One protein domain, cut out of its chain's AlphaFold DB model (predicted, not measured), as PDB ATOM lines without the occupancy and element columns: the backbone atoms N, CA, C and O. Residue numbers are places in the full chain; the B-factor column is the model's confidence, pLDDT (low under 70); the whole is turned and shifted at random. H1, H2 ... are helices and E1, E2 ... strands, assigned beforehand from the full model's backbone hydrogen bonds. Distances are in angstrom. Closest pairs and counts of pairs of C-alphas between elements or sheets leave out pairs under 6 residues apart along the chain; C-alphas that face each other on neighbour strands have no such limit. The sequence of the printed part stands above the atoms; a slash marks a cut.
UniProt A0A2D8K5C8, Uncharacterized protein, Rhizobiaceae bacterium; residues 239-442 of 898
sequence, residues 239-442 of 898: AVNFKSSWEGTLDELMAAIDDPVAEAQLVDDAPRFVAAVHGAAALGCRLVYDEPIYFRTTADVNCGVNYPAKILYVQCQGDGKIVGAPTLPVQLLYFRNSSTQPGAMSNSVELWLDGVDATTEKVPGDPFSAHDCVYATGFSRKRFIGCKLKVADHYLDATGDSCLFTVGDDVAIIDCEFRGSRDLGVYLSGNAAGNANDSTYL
ATOM      1  N   ALA A 239     -17.334  -7.991  29.298       72.56
ATOM      2  CA  ALA A 239     -18.156  -8.265  30.471       72.56
ATOM      3  C   ALA A 239     -19.650  -8.259  30.109       72.56
ATOM      4  O   ALA A 239     -20.071  -7.519  29.217       72.56
ATOM      5  N   VAL A 240     -20.457  -9.041  30.826       81.25
ATOM      6  CA  VAL A 240     -21.909  -8.831  30.867       81.25
ATOM      7  C   VAL A 240     -22.171  -7.775  31.929       81.25
ATOM      8  O   VAL A 240     -21.865  -8.011  33.092       81.25
ATOM      9  N   ASN A 241     -22.727  -6.628  31.543       87.25
ATOM     10  CA  ASN A 241     -23.118  -5.587  32.493       87.25
ATOM     11  C   ASN A 241     -24.561  -5.827  32.952       87.25
ATOM     12  O   ASN A 241     -25.468  -5.950  32.124       87.25
ATOM     13  N   PHE A 242     -24.769  -5.920  34.260       92.31
ATOM     14  CA  PHE A 242     -26.084  -5.951  34.877       92.31
ATOM     15  C   PHE A 242     -26.592  -4.522  35.041       92.31
ATOM     16  O   PHE A 242     -25.907  -3.697  35.633       92.31
ATOM     17  N   LYS A 243     -27.802  -4.258  34.544       91.00
ATOM     18  CA  LYS A 243     -28.492  -2.982  34.727       91.00
ATOM     19  C   LYS A 243     -29.587  -3.148  35.779       91.00
ATOM     20  O   LYS A 243     -30.435  -4.036  35.617       91.00
ATOM     21  N   SER A 244     -29.576  -2.320  36.820       91.81
ATOM     22  CA  SER A 244     -30.607  -2.367  37.858       91.81
ATOM     23  C   SER A 244     -31.960  -1.891  37.317       91.81
ATOM     24  O   SER A 244     -32.051  -1.171  36.320       91.81
ATOM     25  N   SER A 245     -33.055  -2.302  37.964       93.31
ATOM     26  CA  SER A 245     -34.332  -1.583  37.814       93.31
ATOM     27  C   SER A 245     -34.339  -0.190  38.439       93.31
ATOM     28  O   SER A 245     -35.230   0.595  38.119       93.31
ATOM     29  N   TRP A 246     -33.429   0.088  39.368       93.38
ATOM     30  CA  TRP A 246     -33.310   1.381  40.019       93.38
ATOM     31  C   TRP A 246     -32.397   2.292  39.198       93.38
ATOM     32  O   TRP A 246     -31.262   1.933  38.910       93.38
ATOM     33  N   GLU A 247     -32.893   3.469  38.822       89.31
ATOM     34  CA  GLU A 247     -32.129   4.450  38.030       89.31
ATOM     35  C   GLU A 247     -31.622   5.635  38.874       89.31
ATOM     36  O   GLU A 247     -30.976   6.539  38.346       89.31
ATOM     37  N   GLY A 248     -31.942   5.662  40.173       88.81
ATOM     38  CA  GLY A 248     -31.524   6.715  41.098       88.81
ATOM     39  C   GLY A 248     -30.182   6.429  41.776       88.81
ATOM     40  O   GLY A 248     -29.533   5.405  41.563       88.81
ATOM     41  N   THR A 249     -29.787   7.328  42.668       93.19
ATOM     42  CA  THR A 249     -28.590   7.178  43.505       93.19
ATOM     43  C   THR A 249     -28.796   6.155  44.627       93.19
ATOM     44  O   THR A 249     -29.924   5.765  44.945       93.19
ATOM     45  N   LEU A 250     -27.698   5.729  45.261       92.06
ATOM     46  CA  LEU A 250     -27.751   4.858  46.437       92.06
ATOM     47  C   LEU A 250     -28.512   5.516  47.598       92.06
ATOM     48  O   LEU A 250     -29.325   4.855  48.236       92.06
ATOM     49  N   ASP A 251     -28.286   6.804  47.856       93.25
ATOM     50  CA  ASP A 251     -28.948   7.523  48.951       93.25
ATOM     51  C   ASP A 251     -30.466   7.597  48.745       93.25
ATOM     52  O   ASP A 251     -31.237   7.391  49.683       93.25
ATOM     53  N   GLU A 252     -30.906   7.824  47.505       94.38
ATOM     54  CA  GLU A 252     -32.327   7.803  47.153       94.38
ATOM     55  C   GLU A 252     -32.924   6.396  47.290       94.38
ATOM     56  O   GLU A 252     -34.045   6.269  47.785       94.38
ATOM     57  N   LEU A 253     -32.182   5.338  46.923       94.69
ATOM     58  CA  LEU A 253     -32.623   3.953  47.136       94.69
ATOM     59  C   LEU A 253     -32.793   3.660  48.630       94.69
ATOM     60  O   LEU A 253     -33.819   3.131  49.051       94.69
ATOM     61  N   MET A 254     -31.802   4.027  49.442       93.44
ATOM     62  CA  MET A 254     -31.828   3.816  50.890       93.44
ATOM     63  C   MET A 254     -32.982   4.577  51.552       93.44
ATOM     64  O   MET A 254     -33.653   4.021  52.421       93.44
ATOM     65  N   ALA A 255     -33.261   5.806  51.107       93.56
ATOM     66  CA  ALA A 255     -34.408   6.584  51.567       93.56
ATOM     67  C   ALA A 255     -35.749   5.960  51.141       93.56
ATOM     68  O   ALA A 255     -36.690   5.940  51.932       93.56
ATOM     69  N   ALA A 256     -35.838   5.420  49.921       93.94
ATOM     70  CA  ALA A 256     -37.034   4.727  49.442       93.94
ATOM     71  C   ALA A 256     -37.312   3.433  50.224       93.94
ATOM     72  O   ALA A 256     -38.469   3.100  50.453       93.94
ATOM     73  N   ILE A 257     -36.271   2.723  50.670       93.62
ATOM     74  CA  ILE A 257     -36.413   1.522  51.509       93.62
ATOM     75  C   ILE A 257     -36.974   1.860  52.901       93.62
ATOM     76  O   ILE A 257     -37.720   1.062  53.469       93.62
ATOM     77  N   ASP A 258     -36.643   3.033  53.444       90.94
ATOM     78  CA  ASP A 258     -37.127   3.479  54.759       90.94
ATOM     79  C   ASP A 258     -38.601   3.939  54.747       90.94
ATOM     80  O   ASP A 258     -39.224   4.024  55.809       90.94
ATOM     81  N   ASP A 259     -39.182   4.207  53.572       92.00
ATOM     82  CA  ASP A 259     -40.609   4.504  53.399       92.00
ATOM     83  C   ASP A 259     -41.370   3.239  52.948       92.00
ATOM     84  O   ASP A 259     -41.227   2.816  51.800       92.00
ATOM     85  N   PRO A 260     -42.254   2.656  53.784       87.81
ATOM     86  CA  PRO A 260     -43.002   1.445  53.435       87.81
ATOM     87  C   PRO A 260     -43.837   1.547  52.150       87.81
ATOM     88  O   PRO A 260     -44.109   0.532  51.508       87.81
ATOM     89  N   VAL A 261     -44.292   2.748  51.778       90.12
ATOM     90  CA  VAL A 261     -45.072   2.959  50.549       90.12
ATOM     91  C   VAL A 261     -44.157   2.968  49.328       90.12
ATOM     92  O   VAL A 261     -44.520   2.394  48.299       90.12
ATOM     93  N   ALA A 262     -42.983   3.593  49.437       90.50
ATOM     94  CA  ALA A 262     -41.992   3.630  48.368       90.50
ATOM     95  C   ALA A 262     -41.302   2.267  48.192       90.50
ATOM     96  O   ALA A 262     -41.188   1.792  47.062       90.50
ATOM     97  N   GLU A 263     -40.944   1.585  49.286       92.31
ATOM     98  CA  GLU A 263     -40.357   0.240  49.265       92.31
ATOM     99  C   GLU A 263     -41.246  -0.734  48.499       92.31
ATOM    100  O   GLU A 263     -40.757  -1.469  47.640       92.31
ATOM    101  N   ALA A 264     -42.561  -0.703  48.738       88.94
ATOM    102  CA  ALA A 264     -43.509  -1.593  48.074       88.94
ATOM    103  C   ALA A 264     -43.483  -1.462  46.537       88.94
ATOM    104  O   ALA A 264     -43.820  -2.426  45.840       88.94
ATOM    105  N   GLN A 265     -43.066  -0.304  46.012       91.81
ATOM    106  CA  GLN A 265     -42.963  -0.008  44.579       91.81
ATOM    107  C   GLN A 265     -41.608  -0.392  43.967       91.81
ATOM    108  O   GLN A 265     -41.510  -0.471  42.740       91.81
ATOM    109  N   LEU A 266     -40.580  -0.651  44.782       94.94
ATOM    110  CA  LEU A 266     -39.276  -1.096  44.295       94.94
ATOM    111  C   LEU A 266     -39.385  -2.483  43.652       94.94
ATOM    112  O   LEU A 266     -40.084  -3.378  44.143       94.94
ATOM    113  N   VAL A 267     -38.675  -2.669  42.540       95.44
ATOM    114  CA  VAL A 267     -38.646  -3.941  41.816       95.44
ATOM    115  C   VAL A 267     -37.515  -4.802  42.363       95.44
ATOM    116  O   VAL A 267     -36.372  -4.364  42.431       95.44
ATOM    117  N   ASP A 268     -37.828  -6.048  42.705       96.25
ATOM    118  CA  ASP A 268     -36.830  -7.027  43.126       96.25
ATOM    119  C   ASP A 268     -35.921  -7.420  41.947       96.25
ATOM    120  O   ASP A 268     -36.361  -8.000  40.945       96.25
ATOM    121  N   ASP A 269     -34.642  -7.066  42.033       96.94
ATOM    122  CA  ASP A 269     -33.620  -7.399  41.042       96.94
ATOM    123  C   ASP A 269     -33.085  -8.833  41.203       96.94
ATOM    124  O   ASP A 269     -32.474  -9.347  40.262       96.94
ATOM    125  N   ALA A 270     -33.334  -9.524  42.326       95.81
ATOM    126  CA  ALA A 270     -32.681 -10.803  42.632       95.81
ATOM    127  C   ALA A 270     -32.856 -11.876  41.532       95.81
ATOM    128  O   ALA A 270     -31.848 -12.438  41.089       95.81
ATOM    129  N   PRO A 271     -34.063 -12.133  40.979       94.94
ATOM    130  CA  PRO A 271     -34.222 -13.110  39.897       94.94
ATOM    131  C   PRO A 271     -33.490 -12.721  38.603       94.94
ATOM    132  O   PRO A 271     -32.962 -13.587  37.901       94.94
ATOM    133  N   ARG A 272     -33.441 -11.419  38.281       94.06
ATOM    134  CA  ARG A 272     -32.738 -10.900  37.095       94.06
ATOM    135  C   ARG A 272     -31.232 -11.010  37.268       94.06
ATOM    136  O   ARG A 272     -30.544 -11.412  36.331       94.06
ATOM    137  N   PHE A 273     -30.737 -10.715  38.465       95.50
ATOM    138  CA  PHE A 273     -29.331 -10.855  38.808       95.50
ATOM    139  C   PHE A 273     -28.878 -12.313  38.695       95.50
ATOM    140  O   PHE A 273     -27.907 -12.595  38.000       95.50
ATOM    141  N   VAL A 274     -29.628 -13.264  39.267       93.19
ATOM    142  CA  VAL A 274     -29.334 -14.707  39.148       93.19
ATOM    143  C   VAL A 274     -29.281 -15.148  37.680       93.19
ATOM    144  O   VAL A 274     -28.351 -15.848  37.272       93.19
ATOM    145  N   ALA A 275     -30.242 -14.717  36.857       88.94
ATOM    146  CA  ALA A 275     -30.242 -15.024  35.428       88.94
ATOM    147  C   ALA A 275     -29.013 -14.439  34.705       88.94
ATOM    148  O   ALA A 275     -28.412 -15.122  33.872       88.94
ATOM    149  N   ALA A 276     -28.608 -13.214  35.049       89.31
ATOM    150  CA  ALA A 276     -27.436 -12.559  34.478       89.31
ATOM    151  C   ALA A 276     -26.126 -13.248  34.891       89.31
ATOM    152  O   ALA A 276     -25.273 -13.478  34.034       89.31
ATOM    153  N   VAL A 277     -25.995 -13.665  36.156       91.00
ATOM    154  CA  VAL A 277     -24.864 -14.480  36.631       91.00
ATOM    155  C   VAL A 277     -24.769 -15.767  35.814       91.00
ATOM    156  O   VAL A 277     -23.704 -16.094  35.286       91.00
ATOM    157  N   HIS A 278     -25.888 -16.481  35.655       85.62
ATOM    158  CA  HIS A 278     -25.902 -17.720  34.885       85.62
ATOM    159  C   HIS A 278     -25.554 -17.503  33.407       85.62
ATOM    160  O   HIS A 278     -24.847 -18.331  32.827       85.62
ATOM    161  N   GLY A 279     -26.022 -16.404  32.809       82.06
ATOM    162  CA  GLY A 279     -25.699 -16.021  31.436       82.06
ATOM    163  C   GLY A 279     -24.220 -15.682  31.249       82.06
ATOM    164  O   GLY A 279     -23.583 -16.215  30.340       82.06
ATOM    165  N   ALA A 280     -23.648 -14.861  32.133       83.94
ATOM    166  CA  ALA A 280     -22.242 -14.463  32.083       83.94
ATOM    167  C   ALA A 280     -21.306 -15.672  32.182       83.94
ATOM    168  O   ALA A 280     -20.408 -15.850  31.352       83.94
ATOM    169  N   ALA A 281     -21.568 -16.562  33.139       81.81
ATOM    170  CA  ALA A 281     -20.755 -17.754  33.311       81.81
ATOM    171  C   ALA A 281     -20.959 -18.781  32.176       81.81
ATOM    172  O   ALA A 281     -19.976 -19.382  31.741       81.81
ATOM    173  N   ALA A 282     -22.157 -18.913  31.587       78.31
ATOM    174  CA  ALA A 282     -22.353 -19.719  30.373       78.31
ATOM    175  C   ALA A 282     -21.539 -19.200  29.168       78.31
ATOM    176  O   ALA A 282     -21.079 -19.993  28.347       78.31
ATOM    177  N   LEU A 283     -21.323 -17.884  29.084       76.19
ATOM    178  CA  LEU A 283     -20.474 -17.237  28.076       76.19
ATOM    179  C   LEU A 283     -18.975 -17.267  28.427       76.19
ATOM    180  O   LEU A 283     -18.142 -16.884  27.605       76.19
ATOM    181  N   GLY A 284     -18.608 -17.719  29.631       75.88
ATOM    182  CA  GLY A 284     -17.225 -17.725  30.109       75.88
ATOM    183  C   GLY A 284     -16.649 -16.328  30.362       75.88
ATOM    184  O   GLY A 284     -15.436 -16.137  30.233       75.88
ATOM    185  N   CYS A 285     -17.503 -15.360  30.698       81.38
ATOM    186  CA  CYS A 285     -17.148 -13.969  30.982       81.38
ATOM    187  C   CYS A 285     -17.597 -13.557  32.397       81.38
ATOM    188  O   CYS A 285     -18.306 -14.299  33.078       81.38
ATOM    189  N   ARG A 286     -17.153 -12.382  32.854       86.75
ATOM    190  CA  ARG A 286     -17.554 -11.817  34.153       86.75
ATOM    191  C   ARG A 286     -18.904 -11.110  34.061       86.75
ATOM    192  O   ARG A 286     -19.174 -10.447  33.057       86.75
ATOM    193  N   LEU A 287     -19.700 -11.210  35.123       92.62
ATOM    194  CA  LEU A 287     -20.798 -10.282  35.377       92.62
ATOM    195  C   LEU A 287     -20.228  -9.032  36.053       92.62
ATOM    196  O   LEU A 287     -19.498  -9.167  37.030       92.62
ATOM    197  N   VAL A 288     -20.557  -7.848  35.553       91.00
ATOM    198  CA  VAL A 288     -20.204  -6.551  36.145       91.00
ATOM    199  C   VAL A 288     -21.490  -5.821  36.514       91.00
ATOM    200  O   VAL A 288     -22.441  -5.849  35.741       91.00
ATOM    201  N   TYR A 289     -21.523  -5.168  37.667       91.81
ATOM    202  CA  TYR A 289     -22.553  -4.189  38.010       91.81
ATOM    203  C   TYR A 289     -21.907  -2.941  38.610       91.81
ATOM    204  O   TYR A 289     -20.883  -3.038  39.287       91.81
ATOM    205  N   ASP A 290     -22.493  -1.781  38.344       90.25
ATOM    206  CA  ASP A 290     -21.996  -0.472  38.777       90.25
ATOM    207  C   ASP A 290     -23.090   0.458  39.329       90.25
ATOM    208  O   ASP A 290     -22.799   1.562  39.785       90.25
ATOM    209  N   GLU A 291     -24.334  -0.017  39.355       90.75
ATOM    210  CA  GLU A 291     -25.506   0.690  39.871       90.75
ATOM    211  C   GLU A 291     -25.970   0.085  41.216       90.75
ATOM    212  O   GLU A 291     -25.686  -1.086  41.504       90.75
ATOM    213  N   PRO A 292     -26.695   0.842  42.063       95.00
ATOM    214  CA  PRO A 292     -27.383   0.296  43.231       95.00
ATOM    215  C   PRO A 292     -28.455  -0.723  42.824       95.00
ATOM    216  O   PRO A 292     -29.227  -0.478  41.907       95.00
ATOM    217  N   ILE A 293     -28.533  -1.852  43.527       95.69
ATOM    218  CA  ILE A 293     -29.417  -2.981  43.217       95.69
ATOM    219  C   ILE A 293     -30.265  -3.310  44.443       95.69
ATOM    220  O   ILE A 293     -29.741  -3.445  45.550       95.69
ATOM    221  N   TYR A 294     -31.568  -3.504  44.243       96.94
ATOM    222  CA  TYR A 294     -32.508  -3.812  45.319       96.94
ATOM    223  C   TYR A 294     -32.964  -5.272  45.308       96.94
ATOM    224  O   TYR A 294     -33.565  -5.719  44.331       96.94
ATOM    225  N   PHE A 295     -32.741  -6.008  46.402       96.31
ATOM    226  CA  PHE A 295     -33.186  -7.399  46.552       96.31
ATOM    227  C   PHE A 295     -34.242  -7.547  47.646       96.31
ATOM    228  O   PHE A 295     -33.964  -7.361  48.832       96.31
ATOM    229  N   ARG A 296     -35.441  -7.981  47.250       93.81
ATOM    230  CA  ARG A 296     -36.510  -8.392  48.175       93.81
ATOM    231  C   ARG A 296     -36.434  -9.874  48.520       93.81
ATOM    232  O   ARG A 296     -36.814 -10.282  49.615       93.81
ATOM    233  N   THR A 297     -35.926 -10.682  47.599       94.19
ATOM    234  CA  THR A 297     -35.714 -12.117  47.790       94.19
ATOM    235  C   THR A 297     -34.230 -12.469  47.726       94.19
ATOM    236  O   THR A 297     -33.405 -11.700  47.242       94.19
ATOM    237  N   THR A 298     -33.871 -13.643  48.243       93.25
ATOM    238  CA  THR A 298     -32.505 -14.163  48.140       93.25
ATOM    239  C   THR A 298     -32.128 -14.410  46.682       93.25
ATOM    240  O   THR A 298     -32.816 -15.147  45.972       93.25
ATOM    241  N   ALA A 299     -30.978 -13.890  46.260       95.12
ATOM    242  CA  ALA A 299     -30.362 -14.261  44.992       95.12
ATOM    243  C   ALA A 299     -29.678 -15.637  45.127       95.12
ATOM    244  O   ALA A 299     -28.493 -15.737  45.451       95.12
ATOM    245  N   ASP A 300     -30.450 -16.708  44.915       92.19
ATOM    246  CA  ASP A 300     -29.986 -18.105  44.960       92.19
ATOM    247  C   ASP A 300     -29.371 -18.531  43.618       92.19
ATOM    248  O   ASP A 300     -30.061 -18.874  42.654       92.19
ATOM    249  N   VAL A 301     -28.042 -18.501  43.566       90.38
ATOM    250  CA  VAL A 301     -27.223 -18.897  42.424       90.38
ATOM    251  C   VAL A 301     -26.757 -20.339  42.619       90.38
ATOM    252  O   VAL A 301     -25.846 -20.626  43.403       90.38
ATOM    253  N   ASN A 302     -27.361 -21.258  41.866       86.50
ATOM    254  CA  ASN A 302     -27.086 -22.689  41.958       86.50
ATOM    255  C   ASN A 302     -26.442 -23.242  40.680       86.50
ATOM    256  O   ASN A 302     -27.098 -23.373  39.648       86.50
ATOM    257  N   CYS A 303     -25.174 -23.645  40.782       76.88
ATOM    258  CA  CYS A 303     -24.398 -24.191  39.669       76.88
ATOM    259  C   CYS A 303     -24.602 -25.703  39.443       76.88
ATOM    260  O   CYS A 303     -24.201 -26.196  38.409       76.88
ATOM    261  N   GLY A 304     -25.265 -26.471  40.317       66.06
ATOM    262  CA  GLY A 304     -25.612 -27.885  40.056       66.06
ATOM    263  C   GLY A 304     -24.506 -28.807  39.469       66.06
ATOM    264  O   GLY A 304     -23.318 -28.512  39.481       66.06
ATOM    265  N   VAL A 305     -24.893 -29.983  38.954       56.31
ATOM    266  CA  VAL A 305     -23.945 -30.996  38.411       56.31
ATOM    267  C   VAL A 305     -23.691 -30.827  36.901       56.31
ATOM    268  O   VAL A 305     -22.737 -31.375  36.361       56.31
ATOM    269  N   ASN A 306     -24.535 -30.052  36.210       55.34
ATOM    270  CA  ASN A 306     -24.565 -29.948  34.742       55.34
ATOM    271  C   ASN A 306     -24.163 -28.561  34.213       55.34
ATOM    272  O   ASN A 306     -24.468 -28.231  33.066       55.34
ATOM    273  N   TYR A 307     -23.533 -27.724  35.035       65.12
ATOM    274  CA  TYR A 307     -23.175 -26.369  34.631       65.12
ATOM    275  C   TYR A 307     -21.844 -26.356  33.872       65.12
ATOM    276  O   TYR A 307     -20.848 -26.877  34.372       65.12
ATOM    277  N   PRO A 308     -21.816 -25.812  32.640       58.53
ATOM    278  CA  PRO A 308     -20.672 -25.956  31.741       58.53
ATOM    279  C   PRO A 308     -19.508 -25.008  32.064       58.53
ATOM    280  O   PRO A 308     -18.420 -25.174  31.510       58.53
ATOM    281  N   ALA A 309     -19.717 -24.004  32.921       64.75
ATOM    282  CA  ALA A 309     -18.699 -23.010  33.239       64.75
ATOM    283  C   ALA A 309     -17.684 -23.543  34.258       64.75
ATOM    284  O   ALA A 309     -18.054 -24.158  35.253       64.75
ATOM    285  N   LYS A 310     -16.401 -23.235  34.043       74.81
ATOM    286  CA  LYS A 310     -15.332 -23.533  35.013       74.81
ATOM    287  C   LYS A 310     -15.235 -22.500  36.140       74.81
ATOM    288  O   LYS A 310     -14.710 -22.813  37.203       74.81
ATOM    289  N   ILE A 311     -15.699 -21.274  35.893       82.38
ATOM    290  CA  ILE A 311     -15.572 -20.139  36.812       82.38
ATOM    291  C   ILE A 311     -16.878 -19.348  36.800       82.38
ATOM    292  O   ILE A 311     -17.382 -19.005  35.728       82.38
ATOM    293  N   LEU A 312     -17.387 -19.037  37.988       89.50
ATOM    294  CA  LEU A 312     -18.420 -18.036  38.217       89.50
ATOM    295  C   LEU A 312     -17.749 -16.764  38.730       89.50
ATOM    296  O   LEU A 312     -17.142 -16.789  39.798       89.50
ATOM    297  N   TYR A 313     -17.843 -15.675  37.966       91.69
ATOM    298  CA  TYR A 313     -17.173 -14.410  38.272       91.69
ATOM    299  C   TYR A 313     -18.192 -13.271  38.339       91.69
ATOM    300  O   TYR A 313     -18.820 -12.945  37.328       91.69
ATOM    301  N   VAL A 314     -18.300 -12.636  39.506       95.38
ATOM    302  CA  VAL A 314     -19.089 -11.415  39.726       95.38
ATOM    303  C   VAL A 314     -18.163 -10.287  40.163       95.38
ATOM    304  O   VAL A 314     -17.357 -10.474  41.072       95.38
ATOM    305  N   GLN A 315     -18.290  -9.132  39.517       93.69
ATOM    306  CA  GLN A 315     -17.519  -7.931  39.797       93.69
ATOM    307  C   GLN A 315     -18.439  -6.739  40.069       93.69
ATOM    308  O   GLN A 315     -19.389  -6.513  39.322       93.69
ATOM    309  N   CYS A 316     -18.112  -5.944  41.080       90.19
ATOM    310  CA  CYS A 316     -18.671  -4.607  41.252       90.19
ATOM    311  C   CYS A 316     -17.693  -3.545  40.738       90.19
ATOM    312  O   CYS A 316     -16.481  -3.678  40.915       90.19
ATOM    313  N   GLN A 317     -18.205  -2.482  40.127       85.44
ATOM    314  CA  GLN A 317     -17.440  -1.297  39.733       85.44
ATOM    315  C   GLN A 317     -18.128  -0.029  40.248       85.44
ATOM    316  O   GLN A 317     -19.313  -0.050  40.559       85.44
ATOM    317  N   GLY A 318     -17.386   1.077  40.341       80.88
ATOM    318  CA  GLY A 318     -17.951   2.375  40.719       80.88
ATOM    319  C   GLY A 318     -18.730   2.342  42.039       80.88
ATOM    320  O   GLY A 318     -18.232   1.826  43.039       80.88
ATOM    321  N   ASP A 319     -19.947   2.887  42.006       77.50
ATOM    322  CA  ASP A 319     -20.845   3.040  43.160       77.50
ATOM    323  C   ASP A 319     -21.876   1.900  43.274       77.50
ATOM    324  O   ASP A 319     -22.871   2.015  43.998       77.50
ATOM    325  N   GLY A 320     -21.657   0.791  42.557       89.50
ATOM    326  CA  GLY A 320     -22.546  -0.362  42.585       89.50
ATOM    327  C   GLY A 320     -22.679  -0.934  43.994       89.50
ATOM    328  O   GLY A 320     -21.692  -1.107  44.707       89.50
ATOM    329  N   LYS A 321     -23.908  -1.245  44.419       95.94
ATOM    330  CA  LYS A 321     -24.157  -1.828  45.746       95.94
ATOM    331  C   LYS A 321     -25.451  -2.617  45.797       95.94
ATOM    332  O   LYS A 321     -26.491  -2.122  45.385       95.94
ATOM    333  N   ILE A 322     -25.408  -3.821  46.358       97.50
ATOM    334  CA  ILE A 322     -26.588  -4.676  46.532       97.50
ATOM    335  C   ILE A 322     -27.184  -4.444  47.922       97.50
ATOM    336  O   ILE A 322     -26.502  -4.616  48.932       97.50
ATOM    337  N   VAL A 323     -28.462  -4.083  47.989       96.06
ATOM    338  CA  VAL A 323     -29.162  -3.754  49.236       96.06
ATOM    339  C   VAL A 323     -30.305  -4.738  49.479       96.06
ATOM    340  O   VAL A 323     -31.171  -4.927  48.623       96.06
ATOM    341  N   GLY A 324     -30.308  -5.363  50.656       94.00
ATOM    342  CA  GLY A 324     -31.383  -6.242  51.109       94.00
ATOM    343  C   GLY A 324     -32.589  -5.481  51.660       94.00
ATOM    344  O   GLY A 324     -32.446  -4.547  52.447       94.00
ATOM    345  N   ALA A 325     -33.781  -5.922  51.274       91.69
ATOM    346  CA  ALA A 325     -35.056  -5.406  51.752       91.69
ATOM    347  C   ALA A 325     -35.323  -5.707  53.237       91.69
ATOM    348  O   ALA A 325     -34.945  -6.776  53.718       91.69
ATOM    349  N   PRO A 326     -36.162  -4.906  53.917       89.25
ATOM    350  CA  PRO A 326     -36.700  -5.248  55.233       89.25
ATOM    351  C   PRO A 326     -37.530  -6.541  55.276       89.25
ATOM    352  O   PRO A 326     -37.893  -7.028  56.341       89.25
ATOM    353  N   THR A 327     -37.882  -7.102  54.122       88.06
ATOM    354  CA  THR A 327     -38.636  -8.358  54.011       88.06
ATOM    355  C   THR A 327     -37.778  -9.532  53.533       88.06
ATOM    356  O   THR A 327     -38.319 -10.610  53.280       88.06
ATOM    357  N   LEU A 328     -36.453  -9.354  53.427       88.44
ATOM    358  CA  LEU A 328     -35.526 -10.404  53.003       88.44
ATOM    359  C   LEU A 328     -35.624 -11.619  53.950       88.44
ATOM    360  O   LEU A 328     -35.434 -11.473  55.157       88.44
ATOM    361  N   PRO A 329     -35.889 -12.835  53.438       84.19
ATOM    362  CA  PRO A 329     -36.196 -13.977  54.295       84.19
ATOM    363  C   PRO A 329     -34.966 -14.608  54.963       84.19
ATOM    364  O   PRO A 329     -35.095 -15.144  56.060       84.19
ATOM    365  N   VAL A 330     -33.803 -14.596  54.299       85.25
ATOM    366  CA  VAL A 330     -32.548 -15.233  54.756       85.25
ATOM    367  C   VAL A 330     -31.334 -14.457  54.207       85.25
ATOM    368  O   VAL A 330     -31.339 -13.229  54.261       85.25
ATOM    369  N   GLN A 331     -30.316 -15.147  53.679       89.31
ATOM    370  CA  GLN A 331     -29.138 -14.589  53.011       89.31
ATOM    371  C   GLN A 331     -29.517 -13.696  51.828       89.31
ATOM    372  O   GLN A 331     -30.464 -13.988  51.092       89.31
ATOM    373  N   LEU A 332     -28.716 -12.661  51.592       93.62
ATOM    374  CA  LEU A 332     -28.860 -11.771  50.444       93.62
ATOM    375  C   LEU A 332     -28.363 -12.445  49.158       93.62
ATOM    376  O   LEU A 332     -29.127 -12.624  48.208       93.62
ATOM    377  N   LEU A 333     -27.101 -12.885  49.156       95.44
ATOM    378  CA  LEU A 333     -26.475 -13.633  48.067       95.44
ATOM    379  C   LEU A 333     -26.194 -15.067  48.516       95.44
ATOM    380  O   LEU A 333     -25.406 -15.285  49.437       95.44
ATOM    381  N   TYR A 334     -26.787 -16.053  47.843       93.06
ATOM    382  CA  TYR A 334     -26.548 -17.464  48.140       93.06
ATOM    383  C   TYR A 334     -25.947 -18.182  46.933       93.06
ATOM    384  O   TYR A 334     -26.638 -18.514  45.978       93.06
ATOM    385  N   PHE A 335     -24.645 -18.455  46.993       90.94
ATOM    386  CA  PHE A 335     -23.915 -19.206  45.978       90.94
ATOM    387  C   PHE A 335     -23.733 -20.660  46.412       90.94
ATOM    388  O   PHE A 335     -23.127 -20.956  47.448       90.94
ATOM    389  N   ARG A 336     -24.181 -21.597  45.575       85.69
ATOM    390  CA  ARG A 336     -23.996 -23.033  45.816       85.69
ATOM    391  C   ARG A 336     -23.684 -23.816  44.548       85.69
ATOM    392  O   ARG A 336     -24.300 -23.617  43.510       85.69
ATOM    393  N   ASN A 337     -22.760 -24.768  44.653       79.25
ATOM    394  CA  ASN A 337     -22.405 -25.676  43.551       79.25
ATOM    395  C   ASN A 337     -23.052 -27.074  43.662       79.25
ATOM    396  O   ASN A 337     -22.693 -28.001  42.944       79.25
ATOM    397  N   SER A 338     -23.982 -27.267  44.599       68.50
ATOM    398  CA  SER A 338     -24.725 -28.520  44.753       68.50
ATOM    399  C   SER A 338     -26.164 -28.237  45.161       68.50
ATOM    400  O   SER A 338     -26.428 -27.430  46.054       68.50
ATOM    401  N   SER A 339     -27.101 -28.923  44.505       57.72
ATOM    402  CA  SER A 339     -28.531 -28.853  44.809       57.72
ATOM    403  C   SER A 339     -28.962 -29.828  45.907       57.72
ATOM    404  O   SER A 339     -30.022 -29.626  46.494       57.72
ATOM    405  N   THR A 340     -28.177 -30.876  46.184       49.81
ATOM    406  CA  THR A 340     -28.617 -32.019  47.002       49.81
ATOM    407  C   THR A 340     -28.114 -31.995  48.440       49.81
ATOM    408  O   THR A 340     -28.805 -32.530  49.302       49.81
ATOM    409  N   GLN A 341     -26.971 -31.363  48.738       51.88
ATOM    410  CA  GLN A 341     -26.483 -31.183  50.114       51.88
ATOM    411  C   GLN A 341     -25.631 -29.907  50.264       51.88
ATOM    412  O   GLN A 341     -24.631 -29.766  49.552       51.88
ATOM    413  N   PRO A 342     -25.953 -29.007  51.217       48.75
ATOM    414  CA  PRO A 342     -25.035 -27.955  51.653       48.75
ATOM    415  C   PRO A 342     -23.718 -28.586  52.134       48.75
ATOM    416  O   PRO A 342     -23.727 -29.446  53.011       48.75
ATOM    417  N   GLY A 343     -22.582 -28.187  51.555       50.75
ATOM    418  CA  GLY A 343     -21.256 -28.663  51.975       50.75
ATOM    419  C   GLY A 343     -20.718 -29.929  51.291       50.75
ATOM    420  O   GLY A 343     -19.619 -30.362  51.636       50.75
ATOM    421  N   ALA A 344     -21.419 -30.511  50.310       53.41
ATOM    422  CA  ALA A 344     -20.818 -31.512  49.422       53.41
ATOM    423  C   ALA A 344     -19.957 -30.804  48.359       53.41
ATOM    424  O   ALA A 344     -20.481 -30.036  47.551       53.41
ATOM    425  N   MET A 345     -18.639 -31.028  48.379       53.25
ATOM    426  CA  MET A 345     -17.723 -30.448  47.392       53.25
ATOM    427  C   MET A 345     -18.013 -31.013  46.000       53.25
ATOM    428  O   MET A 345     -18.016 -32.228  45.802       53.25
ATOM    429  N   SER A 346     -18.234 -30.125  45.035       53.94
ATOM    430  CA  SER A 346     -18.249 -30.454  43.615       53.94
ATOM    431  C   SER A 346     -16.973 -29.890  42.991       53.94
ATOM    432  O   SER A 346     -16.723 -28.685  43.033       53.94
ATOM    433  N   ASN A 347     -16.136 -30.775  42.443       55.75
ATOM    434  CA  ASN A 347     -14.771 -30.472  41.989       55.75
ATOM    435  C   ASN A 347     -14.699 -29.654  40.677       55.75
ATOM    436  O   ASN A 347     -13.633 -29.581  40.072       55.75
ATOM    437  N   SER A 348     -15.809 -29.092  40.186       69.88
ATOM    438  CA  SER A 348     -15.906 -28.593  38.806       69.88
ATOM    439  C   SER A 348     -15.927 -27.070  38.632       69.88
ATOM    440  O   SER A 348     -15.554 -26.615  37.552       69.88
ATOM    441  N   VAL A 349     -16.339 -26.288  39.642       79.94
ATOM    442  CA  VAL A 349     -16.587 -24.839  39.490       79.94
ATOM    443  C   VAL A 349     -15.894 -24.024  40.579       79.94
ATOM    444  O   VAL A 349     -16.050 -24.307  41.772       79.94
ATOM    445  N   GLU A 350     -15.180 -22.980  40.159       86.50
ATOM    446  CA  GLU A 350     -14.613 -21.949  41.033       86.50
ATOM    447  C   GLU A 350     -15.566 -20.750  41.192       86.50
ATOM    448  O   GLU A 350     -16.252 -20.371  40.242       86.50
ATOM    449  N   LEU A 351     -15.568 -20.116  42.369       91.25
ATOM    450  CA  LEU A 351     -16.313 -18.883  42.658       91.25
ATOM    451  C   LEU A 351     -15.357 -17.706  42.871       91.25
ATOM    452  O   LEU A 351     -14.466 -17.787  43.717       91.25
ATOM    453  N   TRP A 352     -15.575 -16.618  42.137       93.69
ATOM    454  CA  TRP A 352     -14.812 -15.375  42.217       93.69
ATOM    455  C   TRP A 352     -15.777 -14.202  42.419       93.69
ATOM    456  O   TRP A 352     -16.597 -13.911  41.546       93.69
ATOM    457  N   LEU A 353     -15.682 -13.546  43.573       96.94
ATOM    458  CA  LEU A 353     -16.378 -12.300  43.889       96.94
ATOM    459  C   LEU A 353     -15.327 -11.197  44.040       96.94
ATOM    460  O   LEU A 353     -14.465 -11.299  44.914       96.94
ATOM    461  N   ASP A 354     -15.385 -10.186  43.176       92.12
ATOM    462  CA  ASP A 354     -14.418  -9.083  43.104       92.12
ATOM    463  C   ASP A 354     -15.115  -7.732  43.311       92.12
ATOM    464  O   ASP A 354     -16.071  -7.397  42.612       92.12
ATOM    465  N   GLY A 355     -14.685  -6.965  44.306       90.12
ATOM    466  CA  GLY A 355     -15.243  -5.652  44.628       90.12
ATOM    467  C   GLY A 355     -16.687  -5.663  45.137       90.12
ATOM    468  O   GLY A 355     -17.231  -4.591  45.368       90.12
ATOM    469  N   VAL A 356     -17.327  -6.831  45.294       97.12
ATOM    470  CA  VAL A 356     -18.764  -6.951  45.606       97.12
ATOM    471  C   VAL A 356     -19.116  -6.157  46.863       97.12
ATOM    472  O   VAL A 356     -18.707  -6.529  47.965       97.12
ATOM    473  N   ASP A 357     -19.890  -5.083  46.692       97.12
ATOM    474  CA  ASP A 357     -20.468  -4.290  47.778       97.12
ATOM    475  C   ASP A 357     -21.915  -4.731  48.023       97.12
ATOM    476  O   ASP A 357     -22.751  -4.714  47.108       97.12
ATOM    477  N   ALA A 358     -22.198  -5.186  49.242       96.38
ATOM    478  CA  ALA A 358     -23.504  -5.696  49.625       96.38
ATOM    479  C   ALA A 358     -23.841  -5.374  51.085       96.38
ATOM    480  O   ALA A 358     -22.979  -5.412  51.971       96.38
ATOM    481  N   THR A 359     -25.116  -5.093  51.359       94.25
ATOM    482  CA  THR A 359     -25.577  -4.801  52.716       94.25
ATOM    483  C   THR A 359     -26.939  -5.387  53.063       94.25
ATOM    484  O   THR A 359     -27.871  -5.380  52.259       94.25
ATOM    485  N   THR A 360     -27.050  -5.855  54.305       92.25
ATOM    486  CA  THR A 360     -28.295  -6.306  54.938       92.25
ATOM    487  C   THR A 360     -28.765  -5.358  56.049       92.25
ATOM    488  O   THR A 360     -29.620  -5.724  56.843       92.25
ATOM    489  N   GLU A 361     -28.275  -4.112  56.091       90.12
ATOM    490  CA  GLU A 361     -28.532  -3.171  57.201       90.12
ATOM    491  C   GLU A 361     -29.988  -2.755  57.407       90.12
ATOM    492  O   GLU A 361     -30.348  -2.257  58.472       90.12
ATOM    493  N   LYS A 362     -30.834  -2.964  56.399       88.75
ATOM    494  CA  LYS A 362     -32.273  -2.698  56.468       88.75
ATOM    495  C   LYS A 362     -33.098  -3.946  56.792       88.75
ATOM    496  O   LYS A 362     -34.306  -3.829  56.969       88.75
ATOM    497  N   VAL A 363     -32.473  -5.123  56.876       86.19
ATOM    498  CA  VAL A 363     -33.148  -6.401  57.136       86.19
ATOM    499  C   VAL A 363     -33.414  -6.530  58.642       86.19
ATOM    500  O   VAL A 363     -32.463  -6.670  59.408       86.19
ATOM    501  N   PRO A 364     -34.668  -6.499  59.120       77.44
ATOM    502  CA  PRO A 364     -34.987  -6.740  60.518       77.44
ATOM    503  C   PRO A 364     -34.763  -8.216  60.863       77.44
ATOM    504  O   PRO A 364     -34.904  -9.096  60.019       77.44
ATOM    505  N   GLY A 365     -34.482  -8.513  62.127       69.56
ATOM    506  CA  GLY A 365     -34.336  -9.894  62.570       69.56
ATOM    507  C   GLY A 365     -33.858 -10.005  64.006       69.56
ATOM    508  O   GLY A 365     -33.484  -9.019  64.637       69.56
ATOM    509  N   ASP A 366     -33.856 -11.228  64.521       66.25
ATOM    510  CA  ASP A 366     -33.234 -11.523  65.805       66.25
ATOM    511  C   ASP A 366     -31.715 -11.694  65.646       66.25
ATOM    512  O   ASP A 366     -31.233 -12.064  64.567       66.25
ATOM    513  N   PRO A 367     -30.931 -11.490  66.721       58.56
ATOM    514  CA  PRO A 367     -29.541 -11.925  66.757       58.56
ATOM    515  C   PRO A 367     -29.428 -13.388  66.289       58.56
ATOM    516  O   PRO A 367     -30.168 -14.230  66.797       58.56
ATOM    517  N   PHE A 368     -28.501 -13.693  65.371       62.59
ATOM    518  CA  PHE A 368     -28.246 -15.045  64.826       62.59
ATOM    519  C   PHE A 368     -29.273 -15.595  63.820       62.59
ATOM    520  O   PHE A 368     -29.267 -16.788  63.513       62.59
ATOM    521  N   SER A 369     -30.154 -14.752  63.289       71.62
ATOM    522  CA  SER A 369     -30.906 -15.087  62.077       71.62
ATOM    523  C   SER A 369     -29.946 -15.198  60.881       71.62
ATOM    524  O   SER A 369     -29.002 -14.422  60.770       71.62
ATOM    525  N   ALA A 370     -30.148 -16.180  59.995       70.12
ATOM    526  CA  ALA A 370     -29.281 -16.420  58.834       70.12
ATOM    527  C   ALA A 370     -29.521 -15.367  57.732       70.12
ATOM    528  O   ALA A 370     -30.064 -15.677  56.673       70.12
ATOM    529  N   HIS A 371     -29.193 -14.109  58.024       80.62
ATOM    530  CA  HIS A 371     -29.243 -12.968  57.107       80.62
ATOM    531  C   HIS A 371     -27.828 -12.561  56.693       80.62
ATOM    532  O   HIS A 371     -27.411 -11.415  56.877       80.62
ATOM    533  N   ASP A 372     -27.071 -13.522  56.159       87.88
ATOM    534  CA  ASP A 372     -25.714 -13.257  55.692       87.88
ATOM    535  C   ASP A 372     -25.729 -12.376  54.433       87.88
ATOM    536  O   ASP A 372     -26.586 -12.545  53.557       87.88
ATOM    537  N   CYS A 373     -24.758 -11.466  54.281       94.00
ATOM    538  CA  CYS A 373     -24.607 -10.746  53.009       94.00
ATOM    539  C   CYS A 373     -24.237 -11.732  51.892       94.00
ATOM    540  O   CYS A 373     -24.808 -11.689  50.803       94.00
ATOM    541  N   VAL A 374     -23.303 -12.647  52.173       95.38
ATOM    542  CA  VAL A 374     -22.871 -13.693  51.240       95.38
ATOM    543  C   VAL A 374     -22.799 -15.038  51.945       95.38
ATOM    544  O   VAL A 374     -22.078 -15.196  52.927       95.38
ATOM    545  N   TYR A 375     -23.465 -16.036  51.372       92.25
ATOM    546  CA  TYR A 375     -23.339 -17.439  51.746       92.25
ATOM    547  C   TYR A 375     -22.781 -18.232  50.559       92.25
ATOM    548  O   TYR A 375     -23.407 -18.280  49.501       92.25
ATOM    549  N   ALA A 376     -21.629 -18.891  50.714       89.81
ATOM    550  CA  ALA A 376     -20.954 -19.607  49.628       89.81
ATOM    551  C   ALA A 376     -20.556 -21.048  50.000       89.81
ATOM    552  O   ALA A 376     -19.787 -21.289  50.933       89.81
ATOM    553  N   THR A 377     -21.017 -22.039  49.227       84.50
ATOM    554  CA  THR A 377     -20.771 -23.464  49.528       84.50
ATOM    555  C   THR A 377     -20.617 -24.357  48.290       84.50
ATOM    556  O   THR A 377     -21.147 -24.082  47.217       84.50
ATOM    557  N   GLY A 378     -19.881 -25.463  48.428       78.31
ATOM    558  CA  GLY A 378     -19.779 -26.525  47.413       78.31
ATOM    559  C   GLY A 378     -18.817 -26.272  46.241       78.31
ATOM    560  O   GLY A 378     -18.599 -27.183  45.447       78.31
ATOM    561  N   PHE A 379     -18.230 -25.078  46.123       81.25
ATOM    562  CA  PHE A 379     -17.233 -24.754  45.089       81.25
ATOM    563  C   PHE A 379     -15.857 -25.348  45.396       81.25
ATOM    564  O   PHE A 379     -15.478 -25.401  46.572       81.25
ATOM    565  N   SER A 380     -15.111 -25.710  44.344       77.88
ATOM    566  CA  SER A 380     -13.747 -26.261  44.430       77.88
ATOM    567  C   SER A 380     -12.718 -25.237  44.905       77.88
ATOM    568  O   SER A 380     -11.741 -25.601  45.548       77.88
ATOM    569  N   ARG A 381     -12.957 -23.961  44.591       82.06
ATOM    570  CA  ARG A 381     -12.156 -22.809  44.999       82.06
ATOM    571  C   ARG A 381     -13.060 -21.606  45.190       82.06
ATOM    572  O   ARG A 381     -14.005 -21.421  44.419       82.06
ATOM    573  N   LYS A 382     -12.763 -20.779  46.190       89.25
ATOM    574  CA  LYS A 382     -13.493 -19.529  46.445       89.25
ATOM    575  C   LYS A 382     -12.508 -18.378  46.611       89.25
ATOM    576  O   LYS A 382     -11.515 -18.509  47.332       89.25
ATOM    577  N   ARG A 383     -12.770 -17.272  45.925       91.56
ATOM    578  CA  ARG A 383     -12.004 -16.027  45.991       91.56
ATOM    579  C   ARG A 383     -12.964 -14.882  46.272       91.56
ATOM    580  O   ARG A 383     -13.900 -14.669  45.509       91.56
ATOM    581  N   PHE A 384     -12.722 -14.185  47.371       96.12
ATOM    582  CA  PHE A 384     -13.395 -12.946  47.743       96.12
ATOM    583  C   PHE A 384     -12.310 -11.876  47.778       96.12
ATOM    584  O   PHE A 384     -11.380 -11.998  48.574       96.12
ATOM    585  N   ILE A 385     -12.367 -10.913  46.866       90.69
ATOM    586  CA  ILE A 385     -11.317  -9.910  46.669       90.69
ATOM    587  C   ILE A 385     -11.978  -8.538  46.706       90.69
ATOM    588  O   ILE A 385     -12.940  -8.324  45.980       90.69
ATOM    589  N   GLY A 386     -11.517  -7.617  47.553       86.94
ATOM    590  CA  GLY A 386     -12.032  -6.242  47.558       86.94
ATOM    591  C   GLY A 386     -13.506  -6.095  47.971       86.94
ATOM    592  O   GLY A 386     -14.087  -5.030  47.772       86.94
ATOM    593  N   CYS A 387     -14.151  -7.149  48.486       96.44
ATOM    594  CA  CYS A 387     -15.582  -7.126  48.797       96.44
ATOM    595  C   CYS A 387     -15.871  -6.245  50.016       96.44
ATOM    596  O   CYS A 387     -15.133  -6.284  50.998       96.44
ATOM    597  N   LYS A 388     -16.997  -5.528  50.007       97.00
ATOM    598  CA  LYS A 388     -17.465  -4.697  51.124       97.00
ATOM    599  C   LYS A 388     -18.811  -5.215  51.608       97.00
ATOM    600  O   LYS A 388     -19.828  -5.037  50.949       97.00
ATOM    601  N   LEU A 389     -18.824  -5.895  52.749       97.31
ATOM    602  CA  LEU A 389     -20.013  -6.565  53.273       97.31
ATOM    603  C   LEU A 389     -20.428  -5.942  54.606       97.31
ATOM    604  O   LEU A 389     -19.709  -6.029  55.608       97.31
ATOM    605  N   LYS A 390     -21.607  -5.319  54.628       94.19
ATOM    606  CA  LYS A 390     -22.120  -4.580  55.789       94.19
ATOM    607  C   LYS A 390     -23.428  -5.178  56.293       94.19
ATOM    608  O   LYS A 390     -24.442  -5.103  55.605       94.19
ATOM    609  N   VAL A 391     -23.433  -5.662  57.531       91.44
ATOM    610  CA  VAL A 391     -24.676  -6.062  58.215       91.44
ATOM    611  C   VAL A 391     -25.271  -4.886  58.981       91.44
ATOM    612  O   VAL A 391     -26.468  -4.677  58.935       91.44
ATOM    613  N   ALA A 392     -24.452  -4.089  59.662       89.62
ATOM    614  CA  ALA A 392     -24.872  -2.864  60.345       89.62
ATOM    615  C   ALA A 392     -23.658  -1.949  60.538       89.62
ATOM    616  O   ALA A 392     -22.551  -2.309  60.145       89.62
ATOM    617  N   ASP A 393     -23.816  -0.788  61.172       90.00
ATOM    618  CA  ASP A 393     -22.666   0.037  61.579       90.00
ATOM    619  C   ASP A 393     -21.948  -0.505  62.824       90.00
ATOM    620  O   ASP A 393     -20.769  -0.218  63.037       90.00
ATOM    621  N   HIS A 394     -22.643  -1.293  63.650       90.12
ATOM    622  CA  HIS A 394     -22.113  -1.874  64.879       90.12
ATOM    623  C   HIS A 394     -22.832  -3.185  65.216       90.12
ATOM    624  O   HIS A 394     -24.048  -3.274  65.072       90.12
ATOM    625  N   TYR A 395     -22.126  -4.173  65.774       88.06
ATOM    626  CA  TYR A 395     -22.716  -5.463  66.172       88.06
ATOM    627  C   TYR A 395     -23.847  -5.363  67.212       88.06
ATOM    628  O   TYR A 395     -24.521  -6.354  67.483       88.06
ATOM    629  N   LEU A 396     -24.024  -4.218  67.877       85.31
ATOM    630  CA  LEU A 396     -25.149  -4.002  68.802       85.31
ATOM    631  C   LEU A 396     -26.442  -3.662  68.067       85.31
ATOM    632  O   LEU A 396     -27.510  -3.994  68.571       85.31
ATOM    633  N   ASP A 397     -26.309  -3.076  66.884       83.19
ATOM    634  CA  ASP A 397     -27.408  -2.592  66.052       83.19
ATOM    635  C   ASP A 397     -27.800  -3.638  64.992       83.19
ATOM    636  O   ASP A 397     -28.698  -3.426  64.189       83.19
ATOM    637  N   ALA A 398     -27.096  -4.770  64.981       78.06
ATOM    638  CA  ALA A 398     -27.112  -5.745  63.911       78.06
ATOM    639  C   ALA A 398     -28.116  -6.874  64.109       78.06
ATOM    640  O   ALA A 398     -28.216  -7.480  65.184       78.06
ATOM    641  N   THR A 399     -28.755  -7.219  63.002       70.44
ATOM    642  CA  THR A 399     -29.730  -8.288  62.827       70.44
ATOM    643  C   THR A 399     -29.173  -9.235  61.759       70.44
ATOM    644  O   THR A 399     -29.034  -8.877  60.596       70.44
ATOM    645  N   GLY A 400     -28.712 -10.420  62.167       66.88
ATOM    646  CA  GLY A 400     -28.018 -11.357  61.271       66.88
ATOM    647  C   GLY A 400     -26.947 -12.203  61.966       66.88
ATOM    648  O   GLY A 400     -26.640 -11.979  63.140       66.88
ATOM    649  N   ASP A 401     -26.401 -13.187  61.251       75.88
ATOM    650  CA  ASP A 401     -25.353 -14.101  61.727       75.88
ATOM    651  C   ASP A 401     -23.965 -13.577  61.323       75.88
ATOM    652  O   ASP A 401     -23.203 -13.114  62.181       75.88
ATOM    653  N   SER A 402     -23.661 -13.546  60.019       88.50
ATOM    654  CA  SER A 402     -22.347 -13.158  59.507       88.50
ATOM    655  C   SER A 402     -22.360 -12.226  58.293       88.50
ATOM    656  O   SER A 402     -23.355 -12.099  57.593       88.50
ATOM    657  N   CYS A 403     -21.251 -11.532  58.008       94.50
ATOM    658  CA  CYS A 403     -21.140 -10.831  56.721       94.50
ATOM    659  C   CYS A 403     -20.898 -11.851  55.595       94.50
ATOM    660  O   CYS A 403     -21.573 -11.828  54.568       94.50
ATOM    661  N   LEU A 404     -19.941 -12.759  55.810       95.06
ATOM    662  CA  LEU A 404     -19.583 -13.827  54.883       95.06
ATOM    663  C   LEU A 404     -19.622 -15.185  55.581       95.06
ATOM    664  O   LEU A 404     -18.805 -15.451  56.461       95.06
ATOM    665  N   PHE A 405     -20.474 -16.080  55.094       90.88
ATOM    666  CA  PHE A 405     -20.473 -17.489  55.460       90.88
ATOM    667  C   PHE A 405     -19.865 -18.326  54.335       90.88
ATOM    668  O   PHE A 405     -20.349 -18.313  53.200       90.88
ATOM    669  N   THR A 406     -18.816 -19.095  54.629       88.50
ATOM    670  CA  THR A 406     -18.151 -19.929  53.620       88.50
ATOM    671  C   THR A 406     -17.828 -21.330  54.129       88.50
ATOM    672  O   THR A 406     -17.455 -21.532  55.286       88.50
ATOM    673  N   VAL A 407     -17.992 -22.314  53.234       80.75
ATOM    674  CA  VAL A 407     -17.745 -23.736  53.515       80.75
ATOM    675  C   VAL A 407     -16.766 -24.359  52.531       80.75
ATOM    676  O   VAL A 407     -16.966 -24.279  51.313       80.75
ATOM    677  N   GLY A 408     -15.788 -25.098  53.054       71.06
ATOM    678  CA  GLY A 408     -14.921 -26.002  52.290       71.06
ATOM    679  C   GLY A 408     -13.479 -25.519  52.154       71.06
ATOM    680  O   GLY A 408     -13.029 -24.660  52.906       71.06
ATOM    681  N   ASP A 409     -12.765 -26.098  51.192       72.19
ATOM    682  CA  ASP A 409     -11.309 -25.972  51.070       72.19
ATOM    683  C   ASP A 409     -10.928 -24.936  49.991       72.19
ATOM    684  O   ASP A 409     -11.763 -24.565  49.159       72.19
ATOM    685  N   ASP A 410      -9.678 -24.454  50.013       78.69
ATOM    686  CA  ASP A 410      -9.132 -23.456  49.073       78.69
ATOM    687  C   ASP A 410      -9.975 -22.166  48.996       78.69
ATOM    688  O   ASP A 410     -10.461 -21.735  47.940       78.69
ATOM    689  N   VAL A 411     -10.152 -21.536  50.158       86.44
ATOM    690  CA  VAL A 411     -10.843 -20.251  50.300       86.44
ATOM    691  C   VAL A 411      -9.822 -19.141  50.526       86.44
ATOM    692  O   VAL A 411      -9.050 -19.203  51.481       86.44
ATOM    693  N   ALA A 412      -9.852 -18.104  49.685       85.56
ATOM    694  CA  ALA A 412      -9.077 -16.884  49.898       85.56
ATOM    695  C   ALA A 412      -9.994 -15.664  50.029       85.56
ATOM    696  O   ALA A 412     -10.915 -15.487  49.228       85.56
ATOM    697  N   ILE A 413      -9.723 -14.842  51.040       91.75
ATOM    698  CA  ILE A 413     -10.445 -13.617  51.385       91.75
ATOM    699  C   ILE A 413      -9.399 -12.507  51.499       91.75
ATOM    700  O   ILE A 413      -8.562 -12.537  52.403       91.75
ATOM    701  N   ILE A 414      -9.382 -11.588  50.540       83.88
ATOM    702  CA  ILE A 414      -8.272 -10.659  50.327       83.88
ATOM    703  C   ILE A 414      -8.814  -9.240  50.183       83.88
ATOM    704  O   ILE A 414      -9.673  -9.001  49.341       83.88
ATOM    705  N   ASP A 415      -8.273  -8.302  50.957       85.06
ATOM    706  CA  ASP A 415      -8.609  -6.871  50.880       85.06
ATOM    707  C   ASP A 415     -10.120  -6.587  51.027       85.06
ATOM    708  O   ASP A 415     -10.668  -5.663  50.435       85.06
ATOM    709  N   CYS A 416     -10.829  -7.413  51.802       93.19
ATOM    710  CA  CYS A 416     -12.261  -7.247  52.039       93.19
ATOM    711  C   CYS A 416     -12.539  -6.385  53.279       93.19
ATOM    712  O   CYS A 416     -11.785  -6.402  54.255       93.19
ATOM    713  N   GLU A 417     -13.680  -5.698  53.289       96.88
ATOM    714  CA  GLU A 417     -14.240  -4.997  54.444       96.88
ATOM    715  C   GLU A 417     -15.483  -5.724  54.974       96.88
ATOM    716  O   GLU A 417     -16.429  -5.992  54.235       96.88
ATOM    717  N   PHE A 418     -15.504  -5.990  56.279       97.50
ATOM    718  CA  PHE A 418     -16.635  -6.581  56.994       97.50
ATOM    719  C   PHE A 418     -17.082  -5.649  58.112       97.50
ATOM    720  O   PHE A 418     -16.253  -5.207  58.915       97.50
ATOM    721  N   ARG A 419     -18.383  -5.358  58.204       95.00
ATOM    722  CA  ARG A 419     -18.886  -4.359  59.155       95.00
ATOM    723  C   ARG A 419     -20.130  -4.796  59.919       95.00
ATOM    724  O   ARG A 419     -21.131  -5.220  59.339       95.00
ATOM    725  N   GLY A 420     -20.050  -4.614  61.236       90.31
ATOM    726  CA  GLY A 420     -21.188  -4.593  62.146       90.31
ATOM    727  C   GLY A 420     -21.892  -5.926  62.334       90.31
ATOM    728  O   GLY A 420     -23.064  -5.920  62.654       90.31
ATOM    729  N   SER A 421     -21.244  -7.071  62.137       88.94
ATOM    730  CA  SER A 421     -21.919  -8.364  62.309       88.94
ATOM    731  C   SER A 421     -22.154  -8.740  63.786       88.94
ATOM    732  O   SER A 421     -21.254  -8.581  64.622       88.94
ATOM    733  N   ARG A 422     -23.350  -9.273  64.100       85.56
ATOM    734  CA  ARG A 422     -23.786  -9.659  65.460       85.56
ATOM    735  C   ARG A 422     -23.112 -10.921  65.984       85.56
ATOM    736  O   ARG A 422     -22.860 -10.970  67.192       85.56
ATOM    737  N   ASP A 423     -22.846 -11.921  65.145       82.44
ATOM    738  CA  ASP A 423     -21.993 -13.050  65.530       82.44
ATOM    739  C   ASP A 423     -20.569 -12.798  65.047       82.44
ATOM    740  O   ASP A 423     -19.651 -12.667  65.860       82.44
ATOM    741  N   LEU A 424     -20.365 -12.680  63.735       89.00
ATOM    742  CA  LEU A 424     -19.013 -12.692  63.177       89.00
ATOM    743  C   LEU A 424     -18.883 -12.086  61.775       89.00
ATOM    744  O   LEU A 424     -19.772 -12.219  60.945       89.00
ATOM    745  N   GLY A 425     -17.767 -11.419  61.480       92.69
ATOM    746  CA  GLY A 425     -17.504 -10.896  60.135       92.69
ATOM    747  C   GLY A 425     -17.416 -12.024  59.107       92.69
ATOM    748  O   GLY A 425     -18.134 -12.012  58.111       92.69
ATOM    749  N   VAL A 426     -16.594 -13.040  59.389       93.50
ATOM    750  CA  VAL A 426     -16.411 -14.202  58.503       93.50
ATOM    751  C   VAL A 426     -16.592 -15.529  59.243       93.50
ATOM    752  O   VAL A 426     -15.869 -15.818  60.204       93.50
ATOM    753  N   TYR A 427     -17.517 -16.362  58.756       89.12
ATOM    754  CA  TYR A 427     -17.745 -17.732  59.219       89.12
ATOM    755  C   TYR A 427     -16.930 -18.704  58.377       89.12
ATOM    756  O   TYR A 427     -17.236 -18.930  57.205       89.12
ATOM    757  N   LEU A 428     -15.927 -19.329  58.991       86.19
ATOM    758  CA  LEU A 428     -15.137 -20.392  58.380       86.19
ATOM    759  C   LEU A 428     -15.670 -21.731  58.899       86.19
ATOM    760  O   LEU A 428     -15.511 -22.064  60.078       86.19
ATOM    761  N   SER A 429     -16.348 -22.495  58.045       79.31
ATOM    762  CA  SER A 429     -16.940 -23.780  58.430       79.31
ATOM    763  C   SER A 429     -16.438 -24.905  57.537       79.31
ATOM    764  O   SER A 429     -16.555 -24.835  56.320       79.31
ATOM    765  N   GLY A 430     -15.991 -26.021  58.110       71.19
ATOM    766  CA  GLY A 430     -15.992 -27.277  57.352       71.19
ATOM    767  C   GLY A 430     -17.407 -27.865  57.244       71.19
ATOM    768  O   GLY A 430     -18.401 -27.264  57.674       71.19
ATOM    769  N   ASN A 431     -17.528 -29.050  56.641       64.06
ATOM    770  CA  ASN A 431     -18.819 -29.721  56.450       64.06
ATOM    771  C   ASN A 431     -19.424 -30.187  57.796       64.06
ATOM    772  O   ASN A 431     -18.732 -30.772  58.627       64.06
ATOM    773  N   ALA A 432     -20.737 -29.991  57.976       55.78
ATOM    774  CA  ALA A 432     -21.518 -30.434  59.136       55.78
ATOM    775  C   ALA A 432     -21.448 -31.947  59.421       55.78
ATOM    776  O   ALA A 432     -21.646 -32.357  60.561       55.78
ATOM    777  N   ALA A 433     -21.140 -32.774  58.416       55.66
ATOM    778  CA  ALA A 433     -20.943 -34.212  58.594       55.66
ATOM    779  C   ALA A 433     -19.570 -34.586  59.191       55.66
ATOM    780  O   ALA A 433     -19.347 -35.756  59.473       55.66
ATOM    781  N   GLY A 434     -18.632 -33.638  59.330       50.06
ATOM    782  CA  GLY A 434     -17.261 -33.903  59.796       50.06
ATOM    783  C   GLY A 434     -16.363 -34.630  58.782       50.06
ATOM    784  O   GLY A 434     -15.198 -34.879  59.070       50.06
ATOM    785  N   ASN A 435     -16.888 -34.931  57.589       50.31
ATOM    786  CA  ASN A 435     -16.252 -35.783  56.577       50.31
ATOM    787  C   ASN A 435     -15.452 -35.012  55.512       50.31
ATOM    788  O   ASN A 435     -14.861 -35.634  54.633       50.31
ATOM    789  N   ALA A 436     -15.488 -33.676  55.525       49.25
ATOM    790  CA  ALA A 436     -14.670 -32.887  54.611       49.25
ATOM    791  C   ALA A 436     -13.206 -32.926  55.068       49.25
ATOM    792  O   ALA A 436     -12.921 -32.771  56.258       49.25
ATOM    793  N   ASN A 437     -12.322 -33.158  54.097       52.31
ATOM    794  CA  ASN A 437     -10.878 -33.037  54.235       52.31
ATOM    795  C   ASN A 437     -10.512 -31.631  54.746       52.31
ATOM    796  O   ASN A 437     -11.297 -30.700  54.650       52.31
ATOM    797  N   ASP A 438      -9.343 -31.524  55.362       59.00
ATOM    798  CA  ASP A 438      -8.789 -30.351  56.042       59.00
ATOM    799  C   ASP A 438      -9.132 -28.989  55.403       59.00
ATOM    800  O   ASP A 438      -8.424 -28.524  54.508       59.00
ATOM    801  N   SER A 439     -10.160 -28.295  55.913       69.94
ATOM    802  CA  SER A 439     -10.523 -26.985  55.368       69.94
ATOM    803  C   SER A 439      -9.447 -25.941  55.620       69.94
ATOM    804  O   SER A 439      -8.961 -25.775  56.748       69.94
ATOM    805  N   THR A 440      -9.058 -25.290  54.522       76.19
ATOM    806  CA  THR A 440      -7.924 -24.375  54.415       76.19
ATOM    807  C   THR A 440      -8.383 -22.984  54.010       76.19
ATOM    808  O   THR A 440      -9.124 -22.813  53.039       76.19
ATOM    809  N   TYR A 441      -7.927 -21.988  54.765       84.31
ATOM    810  CA  TYR A 441      -8.359 -20.603  54.612       84.31
ATOM    811  C   TYR A 441      -7.159 -19.667  54.571       84.31
ATOM    812  O   TYR A 441      -6.271 -19.752  55.421       84.31
ATOM    813  N   LEU A 442      -7.169 -18.751  53.606       83.00
ATOM    814  CA  LEU A 442      -6.237 -17.638  53.495       83.00
ATOM    815  C   LEU A 442      -7.006 -16.322  53.638       83.00
ATOM    816  O   LEU A 442      -7.907 -16.034  52.854       83.00
TER     817      LEU A 442
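AT A GLANCE: This is residues 239 to 442 of the 898 residues of an uncharacterized protein of Rhizobiaceae bacterium (UniProt A0A2D8K5C8). The chain is wound in stacked turns, a three-sided solenoid in which the turns from E2, E3, E4 to E14, E15, E16 each give one short strand to each of three parallel sheets; two of the sheets face each other and the third closes one side between them. H3 caps the end at E2, E3 and E4, E1 adds a strand at that end, H1 lies over the side of E3, H2 is farthest out, and E17 follows the last of these turns. The printed part has 204 residues, with strand E1, helices H1, H2 and H3, then strands E2 to E17. The class is mixed, helices and strands, with under half of the residues in named elements. The whole is compact, with a radius of gyration of the C-alphas of 16.1 A, and spans 48 by 39 by 30 A.

HOW THE PARTS SIT: Start with E1, residues 240 to 242, the first edge strand of a sheet that goes on through E2 (287 to 289), E5 (311 to 316), E8 (350 to 354), E11 (381 to 385), E14 (411 to 414) and the other edge strand, E17 (439 to 442). Look there for N 242 and O 288, 2.8 A apart, and for N 314 and O 352 of E5 and E8, 2.9 A. Between E1 and E2 come H1 (250 to 258), H2 (260 to 263) and H3 (270 to 282), a strand-helix-strand unit, two parallel neighbour strands with helices between. H1 and H2 only just touch, with 3 pairs of C-alphas within 8 A, and only at the corner; Ile 257 and Glu 263 have the closest C-alphas, 4.7 A. The second sheet runs E3 (292 to 295), E6 (321 to 324), E9 (357 to 359), E12 (388 to 390), E15 (417 to 419), parallel; N 293 and O 321 are 2.8 A apart. H1 is on it, over E3, at a height over the sheet of 9.6 A; the C-alphas of Leu 250 and Pro 292 are their closest, 5.6 A. The third runs E4 (299 to 302), E7 (333 to 336), E10 (374 to 377), E13 (402 to 407), E16 (424 to 429), parallel; N 336 and O 301 are 2.9 A apart. It and the first sheet form a sandwich, two sheets face to face, with the parts that face each other 9.9 A centre to centre. H3 makes two layers, a helix on one face of a sheet, with each of these two: it is over E2 at a height of 7.7 A and over E4 at 8.0 A, and the C-alphas of Ala 270 and Ala 299 are the closest of H3 and E4, 4.8 A. E8 runs on into E9 at 88 degrees. Every O i to N i+4 pair is within hydrogen-bond range in H1 and H3; H2 is too short for one.

IN THESE COORDINATES: Find C-alpha 240 at (-21.909, -8.831, 30.867), where E1 begins. H1 is 12.6 A long, and H3 runs 18.3 A from C-alpha 270 at (-32.681, -10.803, 42.632). Of the strands, E5 covers 16.4 A, E8, E11 and E13 13.0 A each, and E16 12.2 A. E17 ends at C-alpha 442, (-6.237, -17.638, 53.495).

THE WHOLE: The two C-alphas farthest apart are those of Val 261 and Asn 437, 49.8 A. The printed part has no cut. The long links are E7 to E8, E9 to E10 and E12 to E13. The mean pLDDT of the printed part is 84.1; look for values under 70 at residues 304 to 309, 338 to 348, 365 to 368, 400 and 431 to 439.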